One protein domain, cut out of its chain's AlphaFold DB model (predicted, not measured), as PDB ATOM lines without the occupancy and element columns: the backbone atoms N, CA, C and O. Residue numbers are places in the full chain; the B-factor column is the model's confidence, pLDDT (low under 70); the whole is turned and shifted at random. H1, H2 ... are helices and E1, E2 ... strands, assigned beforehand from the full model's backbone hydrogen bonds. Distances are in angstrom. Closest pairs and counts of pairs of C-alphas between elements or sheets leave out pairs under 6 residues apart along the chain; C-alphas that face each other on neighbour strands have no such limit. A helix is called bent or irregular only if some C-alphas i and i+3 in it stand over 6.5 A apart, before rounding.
ATOM      1  N   GLU A   6      20.239   2.356 -29.940       69.19
ATOM      2  CA  GLU A   6      19.558   1.623 -28.870       69.19
ATOM      3  C   GLU A   6      18.493   0.683 -29.432       69.19
ATOM      4  O   GLU A   6      18.472  -0.496 -29.090       69.19
ATOM      5  N   ILE A   7      17.670   1.169 -30.368       70.81
ATOM      6  CA  ILE A   7      16.615   0.356 -30.980       70.81
ATOM      7  C   ILE A   7      17.214  -0.755 -31.847       70.81
ATOM      8  O   ILE A   7      16.739  -1.884 -31.808       70.81
ATOM      9  N   ALA A   8      18.297  -0.469 -32.574       69.81
ATOM     10  CA  ALA A   8      18.998  -1.463 -33.390       69.81
ATOM     11  C   ALA A   8      19.582  -2.631 -32.570       69.81
ATOM     12  O   ALA A   8      19.828  -3.702 -33.127       69.81
ATOM     13  N   ARG A   9      19.799  -2.441 -31.260       74.25
ATOM     14  CA  ARG A   9      20.283  -3.474 -30.328       74.25
ATOM     15  C   ARG A   9      19.151  -4.169 -29.563       74.25
ATOM     16  O   ARG A   9      19.403  -5.169 -28.893       74.25
ATOM     17  N   ASP A  10      17.917  -3.689 -29.681       81.38
ATOM     18  CA  ASP A  10      16.748  -4.266 -29.024       81.38
ATOM     19  C   ASP A  10      15.955  -5.151 -29.994       81.38
ATOM     20  O   ASP A  10      15.042  -4.723 -30.700       81.38
ATOM     21  N   ARG A  11      16.298  -6.439 -29.995       77.19
ATOM     22  CA  ARG A  11      15.663  -7.464 -30.836       77.19
ATOM     23  C   ARG A  11      14.151  -7.576 -30.624       77.19
ATOM     24  O   ARG A  11      13.426  -7.854 -31.579       77.19
ATOM     25  N   HIS A  12      13.667  -7.360 -29.401       81.94
ATOM     26  CA  HIS A  12      12.236  -7.441 -29.104       81.94
ATOM     27  C   HIS A  12      11.492  -6.266 -29.724       81.94
ATOM     28  O   HIS A  12      10.453  -6.455 -30.355       81.94
ATOM     29  N   ARG A  13      12.064  -5.067 -29.615       81.62
ATOM     30  CA  ARG A  13      11.498  -3.854 -30.199       81.62
ATOM     31  C   ARG A  13      11.552  -3.869 -31.726       81.62
ATOM     32  O   ARG A  13      10.580  -3.470 -32.359       81.62
ATOM     33  N   LEU A  14      12.623  -4.402 -32.322       78.62
ATOM     34  CA  LEU A  14      12.714  -4.623 -33.773       78.62
ATOM     35  C   LEU A  14      11.591  -5.533 -34.283       78.62
ATOM     36  O   LEU A  14      10.904  -5.187 -35.245       78.62
ATOM     37  N   LYS A  15      11.353  -6.652 -33.589       78.19
ATOM     38  CA  LYS A  15      10.265  -7.580 -33.912       78.19
ATOM     39  C   LYS A  15       8.888  -6.936 -33.736       78.19
ATOM     40  O   LYS A  15       8.032  -7.102 -34.596       78.19
ATOM     41  N   ALA A  16       8.679  -6.185 -32.654       81.56
ATOM     42  CA  ALA A  16       7.413  -5.499 -32.388       81.56
ATOM     43  C   ALA A  16       7.070  -4.444 -33.455       81.56
ATOM     44  O   ALA A  16       5.900  -4.242 -33.759       81.56
ATOM     45  N   MET A  17       8.079  -3.804 -34.056       79.50
ATOM     46  CA  MET A  17       7.893  -2.873 -35.175       79.50
ATOM     47  C   MET A  17       7.727  -3.571 -36.534       79.50
ATOM     48  O   MET A  17       7.548  -2.886 -37.534       79.50
ATOM     49  N   GLY A  18       7.817  -4.904 -36.602       78.44
ATOM     50  CA  GLY A  18       7.718  -5.644 -37.862       78.44
ATOM     51  C   GLY A  18       8.899  -5.417 -38.808       78.44
ATOM     52  O   GLY A  18       8.736  -5.505 -40.023       78.44
ATOM     53  N   ILE A  19      10.083  -5.092 -38.279       79.69
ATOM     54  CA  ILE A  19      11.282  -4.913 -39.104       79.69
ATOM     55  C   ILE A  19      11.792  -6.277 -39.559       79.69
ATOM     56  O   ILE A  19      12.027  -7.164 -38.741       79.69
ATOM     57  N   THR A  20      12.009  -6.405 -40.865       79.94
ATOM     58  CA  THR A  20      12.470  -7.640 -41.520       79.94
ATOM     59  C   THR A  20      13.833  -7.490 -42.192       79.94
ATOM     60  O   THR A  20      14.514  -8.487 -42.412       79.94
ATOM     61  N   HIS A  21      14.258  -6.256 -42.487       82.25
ATOM     62  CA  HIS A  21      15.514  -5.965 -43.179       82.25
ATOM     63  C   HIS A  21      16.232  -4.770 -42.535       82.25
ATOM     64  O   HIS A  21      15.604  -3.760 -42.203       82.25
ATOM     65  N   ILE A  22      17.552  -4.871 -42.381       82.25
ATOM     66  CA  ILE A  22      18.418  -3.805 -41.863       82.25
ATOM     67  C   ILE A  22      19.516  -3.506 -42.879       82.25
ATOM     68  O   ILE A  22      20.258  -4.407 -43.261       82.25
ATOM     69  N   LEU A  23      19.657  -2.228 -43.244       83.81
ATOM     70  CA  LEU A  23      20.812  -1.720 -43.980       83.81
ATOM     71  C   LEU A  23      21.699  -0.885 -43.045       83.81
ATOM     72  O   LEU A  23      21.277   0.175 -42.569       83.81
ATOM     73  N   ASN A  24      22.922  -1.345 -42.775       82.38
ATOM     74  CA  ASN A  24      23.905  -0.637 -41.952       82.38
ATOM     75  C   ASN A  24      24.963   0.037 -42.832       82.38
ATOM     76  O   ASN A  24      25.919  -0.608 -43.246       82.38
ATOM     77  N   ALA A  25      24.840   1.345 -43.064       79.06
ATOM     78  CA  ALA A  25      25.764   2.107 -43.906       79.06
ATOM     79  C   ALA A  25      27.070   2.520 -43.191       79.06
ATOM     80  O   ALA A  25      27.593   3.598 -43.448       79.06
ATOM     81  N   ALA A  26      27.523   1.738 -42.209       75.31
ATOM     82  CA  ALA A  26      28.719   2.004 -41.405       75.31
ATOM     83  C   ALA A  26      29.161   0.744 -40.640       75.31
ATOM     84  O   ALA A  26      29.316   0.737 -39.410       75.31
ATOM     85  N   GLU A  27      29.249  -0.370 -41.358       78.75
ATOM     86  CA  GLU A  27      29.788  -1.628 -40.850       78.75
ATOM     87  C   GLU A  27      31.319  -1.561 -40.680       78.75
ATOM     88  O   GLU A  27      31.994  -0.813 -41.378       78.75
ATOM     89  N   GLY A  28      31.886  -2.306 -39.723       69.31
ATOM     90  CA  GLY A  28      33.336  -2.384 -39.479       69.31
ATOM     91  C   GLY A  28      33.696  -2.792 -38.042       69.31
ATOM     92  O   GLY A  28      32.819  -3.084 -37.234       69.31
ATOM     93  N   GLU A  29      34.987  -2.796 -37.706       57.88
ATOM     94  CA  GLU A  29      35.484  -3.207 -36.377       57.88
ATOM     95  C   GLU A  29      35.790  -2.024 -35.440       57.88
ATOM     96  O   GLU A  29      35.701  -2.142 -34.217       57.88
ATOM     97  N   ARG A  30      36.127  -0.849 -35.994       50.50
ATOM     98  CA  ARG A  30      36.449   0.370 -35.235       50.50
ATOM     99  C   ARG A  30      35.311   1.384 -35.351       50.50
ATOM    100  O   ARG A  30      35.124   1.992 -36.394       50.50
ATOM    101  N   ASN A  31      34.605   1.616 -34.242       50.19
ATOM    102  CA  ASN A  31      33.472   2.554 -34.082       50.19
ATOM    103  C   ASN A  31      32.127   2.127 -34.689       50.19
ATOM    104  O   ASN A  31      31.132   2.848 -34.567       50.19
ATOM    105  N   SER A  32      32.051   0.937 -35.258       51.47
ATOM    106  CA  SER A  32      30.826   0.417 -35.851       51.47
ATOM    107  C   SER A  32      29.875  -0.116 -34.778       51.47
ATOM    108  O   SER A  32      30.269  -0.501 -33.673       51.47
ATOM    109  N   VAL A  33      28.573  -0.097 -35.059       51.50
ATOM    110  CA  VAL A  33      27.615  -0.821 -34.219       51.50
ATOM    111  C   VAL A  33      27.908  -2.295 -34.427       51.50
ATOM    112  O   VAL A  33      27.715  -2.805 -35.521       51.50
ATOM    113  N   ASN A  34      28.444  -2.929 -33.386       52.25
ATOM    114  CA  ASN A  34      28.929  -4.306 -33.385       52.25
ATOM    115  C   ASN A  34      27.750  -5.299 -33.384       52.25
ATOM    116  O   ASN A  34      27.524  -6.064 -32.449       52.25
ATOM    117  N   THR A  35      26.920  -5.177 -34.412       60.72
ATOM    118  CA  THR A  35      25.780  -6.019 -34.736       60.72
ATOM    119  C   THR A  35      25.960  -6.411 -36.196       60.72
ATOM    120  O   THR A  35      25.171  -6.020 -37.051       60.72
ATOM    121  N   GLY A  36      27.053  -7.115 -36.500       65.81
ATOM    122  CA  GLY A  36      27.155  -7.803 -37.784       65.81
ATOM    123  C   GLY A  36      25.968  -8.754 -37.964       65.81
ATOM    124  O   GLY A  36      25.214  -9.012 -37.019       65.81
ATOM    125  N   GLU A  37      25.818  -9.308 -39.161       72.88
ATOM    126  CA  GLU A  37      24.721 -10.211 -39.547       72.88
ATOM    127  C   GLU A  37      24.334 -11.233 -38.454       72.88
ATOM    128  O   GLU A  37      23.153 -11.435 -38.149       72.88
ATOM    129  N   GLN A  38      25.327 -11.811 -37.769       77.00
ATOM    130  CA  GLN A  38      25.124 -12.798 -36.708       77.00
ATOM    131  C   GLN A  38      24.228 -12.302 -35.556       77.00
ATOM    132  O   GLN A  38      23.480 -13.097 -34.981       77.00
ATOM    133  N   PHE A  39      24.243 -11.006 -35.232       78.12
ATOM    134  CA  PHE A  39      23.390 -10.428 -34.188       78.12
ATOM    135  C   PHE A  39      21.894 -10.547 -34.525       78.12
ATOM    136  O   PHE A  39      21.068 -10.783 -33.636       78.12
ATOM    137  N   TYR A  40      21.563 -10.438 -35.814       77.75
ATOM    138  CA  TYR A  40      20.203 -10.445 -36.353       77.75
ATOM    139  C   TYR A  40      19.726 -11.829 -36.813       77.75
ATOM    140  O   TYR A  40      18.519 -12.051 -36.913       77.75
ATOM    141  N   SER A  41      20.648 -12.784 -36.991       71.81
ATOM    142  CA  SER A  41      20.374 -14.155 -37.459       71.81
ATOM    143  C   SER A  41      19.226 -14.865 -36.723       71.81
ATOM    144  O   SER A  41      18.391 -15.526 -37.337       71.81
ATOM    145  N   ARG A  42      19.120 -14.686 -35.398       76.38
ATOM    146  CA  ARG A  42      18.070 -15.308 -34.565       76.38
ATOM    147  C   ARG A  42      16.708 -14.609 -34.638       76.38
ATOM    148  O   ARG A  42      15.745 -15.109 -34.061       76.38
ATOM    149  N   CYS A  43      16.622 -13.458 -35.299       73.06
ATOM    150  CA  CYS A  43      15.407 -12.652 -35.406       73.06
ATOM    151  C   CYS A  43      14.719 -12.765 -36.765       73.06
ATOM    152  O   CYS A  43      13.728 -12.070 -36.964       73.06
ATOM    153  N   GLN A  44      15.227 -13.609 -37.675       79.06
ATOM    154  CA  GLN A  44      14.762 -13.674 -39.068       79.06
ATOM    155  C   GLN A  44      14.847 -12.307 -39.776       79.06
ATOM    156  O   GLN A  44      14.055 -12.006 -40.663       79.06
ATOM    157  N   ILE A  45      15.803 -11.471 -39.364       80.81
ATOM    158  CA  ILE A  45      16.068 -10.175 -39.984       80.81
ATOM    159  C   ILE A  45      17.215 -10.361 -40.972       80.81
ATOM    160  O   ILE A  45      18.292 -10.812 -40.583       80.81
ATOM    161  N   GLN A  46      16.990  -9.992 -42.231       82.25
ATOM    162  CA  GLN A  46      18.042  -9.949 -43.245       82.25
ATOM    163  C   GLN A  46      18.888  -8.691 -43.048       82.25
ATOM    164  O   GLN A  46      18.360  -7.595 -42.840       82.25
ATOM    165  N   TYR A  47      20.205  -8.842 -43.098       83.19
ATOM    166  CA  TYR A  47      21.145  -7.765 -42.825       83.19
ATOM    167  C   TYR A  47      22.004  -7.487 -44.056       83.19
ATOM    168  O   TYR A  47      22.549  -8.407 -44.658       83.19
ATOM    169  N   TYR A  48      22.141  -6.211 -44.404       84.75
ATOM    170  CA  TYR A  48      23.043  -5.734 -45.442       84.75
ATOM    171  C   TYR A  48      23.934  -4.646 -44.852       84.75
ATOM    172  O   TYR A  48      23.458  -3.573 -44.469       84.75
ATOM    173  N   GLY A  49      25.223  -4.927 -44.730       84.31
ATOM    174  CA  GLY A  49      26.188  -3.975 -44.210       84.31
ATOM    175  C   GLY A  49      27.053  -3.386 -45.314       84.31
ATOM    176  O   GLY A  49      27.439  -4.060 -46.265       84.31
ATOM    177  N   ILE A  50      27.329  -2.094 -45.189       85.31
ATOM    178  CA  ILE A  50      28.251  -1.358 -46.044       85.31
ATOM    179  C   ILE A  50      29.369  -0.873 -45.140       85.31
ATOM    180  O   ILE A  50      29.127  -0.115 -44.193       85.31
ATOM    181  N   THR A  51      30.589  -1.314 -45.424       85.12
ATOM    182  CA  THR A  51      31.782  -0.807 -44.752       85.12
ATOM    183  C   THR A  51      32.059   0.604 -45.246       85.12
ATOM    184  O   THR A  51      32.673   0.797 -46.290       85.12
ATOM    185  N   ALA A  52      31.562   1.586 -44.500       81.75
ATOM    186  CA  ALA A  52      31.716   2.995 -44.810       81.75
ATOM    187  C   ALA A  52      32.145   3.784 -43.576       81.75
ATOM    188  O   ALA A  52      31.683   3.541 -42.456       81.75
ATOM    189  N   GLU A  53      33.038   4.742 -43.801       81.12
ATOM    190  CA  GLU A  53      33.519   5.656 -42.773       81.12
ATOM    191  C   GLU A  53      32.751   6.977 -42.832       81.12
ATOM    192  O   GLU A  53      32.529   7.540 -43.901       81.12
ATOM    193  N   ASP A  54      32.374   7.503 -41.666       79.00
ATOM    194  CA  ASP A  54      31.754   8.827 -41.537       79.00
ATOM    195  C   ASP A  54      32.838   9.919 -41.577       79.00
ATOM    196  O   ASP A  54      33.137  10.570 -40.572       79.00
ATOM    197  N   ILE A  55      33.509  10.037 -42.727       81.62
ATOM    198  CA  ILE A  55      34.539  11.043 -43.009       81.62
ATOM    199  C   ILE A  55      34.300  11.676 -44.389       81.62
ATOM    200  O   ILE A  55      33.881  10.975 -45.310       81.62
ATOM    201  N   PRO A  56      34.613  12.972 -44.592       84.44
ATOM    202  CA  PRO A  56      34.349  13.658 -45.864       84.44
ATOM    203  C   PRO A  56      35.065  13.061 -47.081       84.44
ATOM    204  O   PRO A  56      34.646  13.279 -48.211       84.44
ATOM    205  N   SER A  57      36.169  12.346 -46.855       89.38
ATOM    206  CA  SER A  57      36.968  11.713 -47.904       89.38
ATOM    207  C   SER A  57      36.453  10.339 -48.327       89.38
ATOM    208  O   SER A  57      36.971   9.782 -49.291       89.38
ATOM    209  N   PHE A  58      35.494   9.757 -47.601       85.44
ATOM    210  CA  PHE A  58      34.910   8.478 -47.979       85.44
ATOM    211  C   PHE A  58      33.855   8.707 -49.062       85.44
ATOM    212  O   PHE A  58      32.840   9.366 -48.829       85.44
ATOM    213  N   ASP A  59      34.082   8.153 -50.251       88.25
ATOM    214  CA  ASP A  59      33.100   8.217 -51.328       88.25
ATOM    215  C   ASP A  59      31.965   7.221 -51.065       88.25
ATOM    216  O   ASP A  59      32.074   6.026 -51.339       88.25
ATOM    217  N   LEU A  60      30.855   7.714 -50.517       87.69
ATOM    218  CA  LEU A  60      29.661   6.900 -50.292       87.69
ATOM    219  C   LEU A  60      28.886   6.623 -51.591       87.69
ATOM    220  O   LEU A  60      28.093   5.679 -51.640       87.69
ATOM    221  N   SER A  61      29.104   7.421 -52.645       89.00
ATOM    222  CA  SER A  61      28.325   7.337 -53.885       89.00
ATOM    223  C   SER A  61      28.521   6.007 -54.611       89.00
ATOM    224  O   SER A  61      27.573   5.492 -55.209       89.00
ATOM    225  N   GLN A  62      29.693   5.382 -54.450       90.44
ATOM    226  CA  GLN A  62      29.991   4.045 -54.972       90.44
ATOM    227  C   GLN A  62      28.993   2.972 -54.498       90.44
ATOM    228  O   GLN A  62      28.806   1.961 -55.170       90.44
ATOM    229  N   HIS A  63      28.319   3.191 -53.364       87.81
ATOM    230  CA  HIS A  63      27.359   2.246 -52.798       87.81
ATOM    231  C   HIS A  63      25.899   2.567 -53.133       87.81
ATOM    232  O   HIS A  63      25.016   1.787 -52.765       87.81
ATOM    233  N   PHE A  64      25.604   3.690 -53.797       86.94
ATOM    234  CA  PHE A  64      24.224   4.132 -54.025       86.94
ATOM    235  C   PHE A  64      23.435   3.142 -54.879       86.94
ATOM    236  O   PHE A  64      22.366   2.711 -54.452       86.94
ATOM    237  N   TYR A  65      23.977   2.727 -56.027       89.44
ATOM    238  CA  TYR A  65      23.300   1.776 -56.913       89.44
ATOM    239  C   TYR A  65      23.135   0.406 -56.258       89.44
ATOM    240  O   TYR A  65      22.017  -0.080 -56.163       89.44
ATOM    241  N   SER A  66      24.199  -0.161 -55.674       88.19
ATOM    242  CA  SER A  66      24.099  -1.451 -54.976       88.19
ATOM    243  C   SER A  66      23.089  -1.420 -53.823       88.19
ATOM    244  O   SER A  66      22.368  -2.385 -53.595       88.19
ATOM    245  N   SER A  67      23.010  -0.303 -53.092       85.44
ATOM    246  CA  SER A  67      22.037  -0.151 -52.004       85.44
ATOM    247  C   SER A  67      20.618  -0.014 -52.543       85.44
ATOM    248  O   SER A  67      19.696  -0.599 -51.980       85.44
ATOM    249  N   ALA A  68      20.435   0.742 -53.629       86.75
ATOM    250  CA  ALA A  68      19.152   0.884 -54.301       86.75
ATOM    251  C   ALA A  68      18.654  -0.461 -54.848       86.75
ATOM    252  O   ALA A  68      17.501  -0.799 -54.600       86.75
ATOM    253  N   ASP A  69      19.521  -1.258 -55.476       87.00
ATOM    254  CA  ASP A  69      19.189  -2.593 -55.987       87.00
ATOM    255  C   ASP A  69      18.761  -3.535 -54.854       87.00
ATOM    256  O   ASP A  69      17.772  -4.259 -54.977       87.00
ATOM    257  N   VAL A  70      19.459  -3.498 -53.712       83.94
ATOM    258  CA  VAL A  70      19.070  -4.270 -52.522       83.94
ATOM    259  C   VAL A  70      17.682  -3.846 -52.046       83.94
ATOM    260  O   VAL A  70      16.804  -4.695 -51.902       83.94
ATOM    261  N   ILE A  71      17.455  -2.546 -51.854       83.06
ATOM    262  CA  ILE A  71      16.160  -2.009 -51.412       83.06
ATOM    263  C   ILE A  71      15.049  -2.392 -52.397       83.06
ATOM    264  O   ILE A  71      13.989  -2.855 -51.976       83.06
ATOM    265  N   GLU A  72      15.294  -2.249 -53.698       85.00
ATOM    266  CA  GLU A  72      14.344  -2.600 -54.744       85.00
ATOM    267  C   GLU A  72      14.037  -4.101 -54.751       85.00
ATOM    268  O   GLU A  72      12.870  -4.490 -54.799       85.00
ATOM    269  N   SER A  73      15.056  -4.957 -54.652       82.00
ATOM    270  CA  SER A  73      14.881  -6.413 -54.629       82.00
ATOM    271  C   SER A  73      14.030  -6.877 -53.445       82.00
ATOM    272  O   SER A  73      13.211  -7.784 -53.593       82.00
ATOM    273  N   ILE A  74      14.173  -6.225 -52.287       78.75
ATOM    274  CA  ILE A  74      13.378  -6.508 -51.093       78.75
ATOM    275  C   ILE A  74      11.935  -6.041 -51.303       78.75
ATOM    276  O   ILE A  74      11.010  -6.820 -51.099       78.75
ATOM    277  N   LEU A  75      11.739  -4.804 -51.769       76.56
ATOM    278  CA  LEU A  75      10.412  -4.239 -52.036       76.56
ATOM    279  C   LEU A  75       9.627  -5.028 -53.090       76.56
ATOM    280  O   LEU A  75       8.401  -5.103 -53.024       76.56
ATOM    281  N   ARG A  76      10.325  -5.609 -54.071       78.62
ATOM    282  CA  ARG A  76       9.720  -6.416 -55.133       78.62
ATOM    283  C   ARG A  76       9.339  -7.826 -54.687       78.62
ATOM    284  O   ARG A  76       8.534  -8.439 -55.380       78.62
ATOM    285  N   LYS A  77       9.877  -8.358 -53.579       66.06
ATOM    286  CA  LYS A  77       9.514  -9.696 -53.076       66.06
ATOM    287  C   LYS A  77       8.118  -9.665 -52.435       66.06
ATOM    288  O   LYS A  77       7.938  -9.037 -51.390       66.06
ATOM    289  N   PRO A  78       7.129 -10.388 -52.992       56.94
ATOM    290  CA  PRO A  78       5.818 -10.529 -52.388       56.94
ATOM    291  C   PRO A  78       5.808 -11.767 -51.482       56.94
ATOM    292  O   PRO A  78       5.077 -12.718 -51.746       56.94
ATOM    293  N   GLU A  79       6.634 -11.825 -50.434       54.34
ATOM    294  CA  GLU A  79       6.553 -12.963 -49.506       54.34
ATOM    295  C   GLU A  79       5.475 -12.736 -48.438       54.34
ATOM    296  O   GLU A  79       5.676 -12.130 -47.388       54.34
ATOM    297  N   SER A  80       4.292 -13.261 -48.782       45.34
ATOM    298  CA  SER A  80       3.294 -13.858 -47.888       45.34
ATOM    299  C   SER A  80       2.691 -12.980 -46.783       45.34
ATOM    300  O   SER A  80       2.772 -13.321 -45.609       45.34
ATOM    301  N   ALA A  81       2.020 -11.892 -47.157       44.47
ATOM    302  CA  ALA A  81       0.684 -11.521 -46.662       44.47
ATOM    303  C   ALA A  81       0.316 -10.130 -47.211       44.47
ATOM    304  O   ALA A  81       1.082  -9.188 -47.008       44.47
ATOM    305  N   PRO A  82      -0.865  -9.936 -47.826       44.69
ATOM    306  CA  PRO A  82      -1.309  -8.626 -48.315       44.69
ATOM    307  C   PRO A  82      -1.552  -7.560 -47.221       44.69
ATOM    308  O   PRO A  82      -2.051  -6.482 -47.528       44.69
ATOM    309  N   SER A  83      -1.238  -7.836 -45.949       48.38
ATOM    310  CA  SER A  83      -1.639  -7.015 -44.797       48.38
ATOM    311  C   SER A  83      -0.505  -6.607 -43.850       48.38
ATOM    312  O   SER A  83      -0.774  -5.931 -42.859       48.38
ATOM    313  N   SER A  84       0.747  -7.000 -44.106       46.66
ATOM    314  CA  SER A  84       1.875  -6.662 -43.227       46.66
ATOM    315  C   SER A  84       2.751  -5.581 -43.871       46.66
ATOM    316  O   SER A  84       3.386  -5.847 -44.889       46.66
ATOM    317  N   PRO A  85       2.800  -4.358 -43.315       49.09
ATOM    318  CA  PRO A  85       3.679  -3.318 -43.831       49.09
ATOM    319  C   PRO A  85       5.146  -3.758 -43.731       49.09
ATOM    320  O   PRO A  85       5.618  -4.148 -42.664       49.09
ATOM    321  N   GLN A  86       5.867  -3.702 -44.852       54.66
ATOM    322  CA  GLN A  86       7.302  -3.971 -44.895       54.66
ATOM    323  C   GLN A  86       8.047  -2.737 -44.372       54.66
ATOM    324  O   GLN A  86       8.185  -1.732 -45.072       54.66
ATOM    325  N   TYR A  87       8.487  -2.772 -43.114       55.56
ATOM    326  CA  TYR A  87       9.201  -1.648 -42.515       55.56
ATOM    327  C   TYR A  87      10.712  -1.765 -42.746       55.56
ATOM    328  O   TYR A  87      11.381  -2.654 -42.218       55.56
ATOM    329  N   PHE A  88      11.249  -0.815 -43.516       57.50
ATOM    330  CA  PHE A  88      12.678  -0.655 -43.798       57.50
ATOM    331  C   PHE A  88      13.334   0.319 -42.826       57.50
ATOM    332  O   PHE A  88      12.767   1.374 -42.500       57.50
ATOM    333  N   THR A  89      14.586   0.035 -42.460       56.34
ATOM    334  CA  THR A  89      15.447   1.032 -41.823       56.34
ATOM    335  C   THR A  89      16.813   1.124 -42.486       56.34
ATOM    336  O   THR A  89      17.542   0.141 -42.590       56.34
ATOM    337  N   LEU A  90      17.163   2.358 -42.850       49.81
ATOM    338  CA  LEU A  90      18.504   2.788 -43.227       49.81
ATOM    339  C   LEU A  90      19.200   3.347 -41.981       49.81
ATOM    340  O   LEU A  90      18.690   4.275 -41.346       49.81
ATOM    341  N   ARG A  91      20.359   2.796 -41.619       60.53
ATOM    342  CA  ARG A  91      21.231   3.380 -40.596       60.53
ATOM    343  C   ARG A  91      22.382   4.110 -41.274       60.53
ATOM    344  O   ARG A  91      23.195   3.472 -41.929       60.53
ATOM    345  N   PHE A  92      22.516   5.404 -41.000       44.19
ATOM    346  CA  PHE A  92      23.788   6.115 -41.123       44.19
ATOM    347  C   PHE A  92      24.401   6.185 -39.728       44.19
ATOM    348  O   PHE A  92      23.737   6.601 -38.774       44.19
ATOM    349  N   SER A  93      25.647   5.744 -39.569       40.03
ATOM    350  CA  SER A  93      26.366   5.992 -38.322       40.03
ATOM    351  C   SER A  93      26.860   7.423 -38.326       40.03
ATOM    352  O   SER A  93      27.999   7.657 -38.693       40.03
TER     353      SER A  93
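This is residues 6 to 93 of the 96 residues of the protein "Dual specificity protein phosphatase" of Danionella translucida (UniProt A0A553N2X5). A small three-stranded sheet lies in the middle, with the long helix H4 on one side of it and the short helices H1, H2 and H3 gathered on the other. Residues 76 to 83, of which residue 76 belongs to H4, stand free at one end. The printed part has 88 residues, with four named helices and three named strands in the order H1 H2 E1 H3 E2 H4 E3; the parallel sheet runs E2 E1 E3, and the class is mixed, helices and strands. The whole is compact, with a radius of gyration of the C-alphas of 13.7 A, yet elongated in outline, spanning 43 by 27 by 17 A.

H1 covers residues 6 to 9, beginning at C-alpha 6 (19.558, 1.623, -28.870), and H2 covers residues 11 to 16. E1, residues 19 to 24, is 13.6 A long. H3 is residues 37 to 43, and E2 is residues 46 to 49. H4, residues 61 to 76, is 23.2 A long and begins at C-alpha 61 (28.325, 7.337, -53.885). E3, residues 87 to 91, is 13.2 A long and ends at C-alpha 91 (21.231, 3.380, -40.596). Two helices are irregular: C-alphas 39 and 42 of H3 are 7.2 A apart, and C-alphas 62 and 65 of H4 are 7.3 A apart.

E1 is the inner strand. E2 is parallel to it at 11 degrees, with N 24 and O 48 2.8 A apart, within hydrogen-bond range. E3 is parallel to E1 at 18 degrees, with N 91 and O 23 at 2.9 A. E1, H3 and E2 form a strand-helix-strand unit, two parallel neighbour strands with a helix between, its crossover right-handed. E2, H4 and E3 form a split one, with E1 between its strands, also right-handed. H3 is on the sheet, over E2, at a height of 8.5 A, and runs along the strands, at 19 degrees to E2 on the local plane. The closest C-alphas of H3 and E2, those of Glu 37 and Tyr 47, are 5.4 A apart. H4 only grazes the sheet with its residues 67 to 75; H2 only grazes it with residues 11 to 14. H2 and H3 only just touch, with 3 pairs of C-alphas within 8 A, the closest those of Arg 11 and Cys 43 at 6.9 A; they run the same way at a steep tilt of 47 degrees. H1 and H2 only just touch, and only at the corner, with 3 such pairs, the closest those of Ile 7 and Arg 13 at 6.7 A. H3 and H4 are apart. Every O i to N i+4 pair is within hydrogen-bond range in H2, against 10 of 12 in H4 and 1 of 3 in H3, where 3 of 4 O i to N i+3 pairs are; H1 is too short for an O i to N i+4 pair.

The two farthest C-alphas, those of Ser 57 and Pro 82, are 43.3 A apart. The printed part has no cut. The links E1 to H3 and E2 to H4 are long. The mean pLDDT of the printed part is 72.9, and it is under 70 at residues 6, 8, 28 to 36 and 77 to 93.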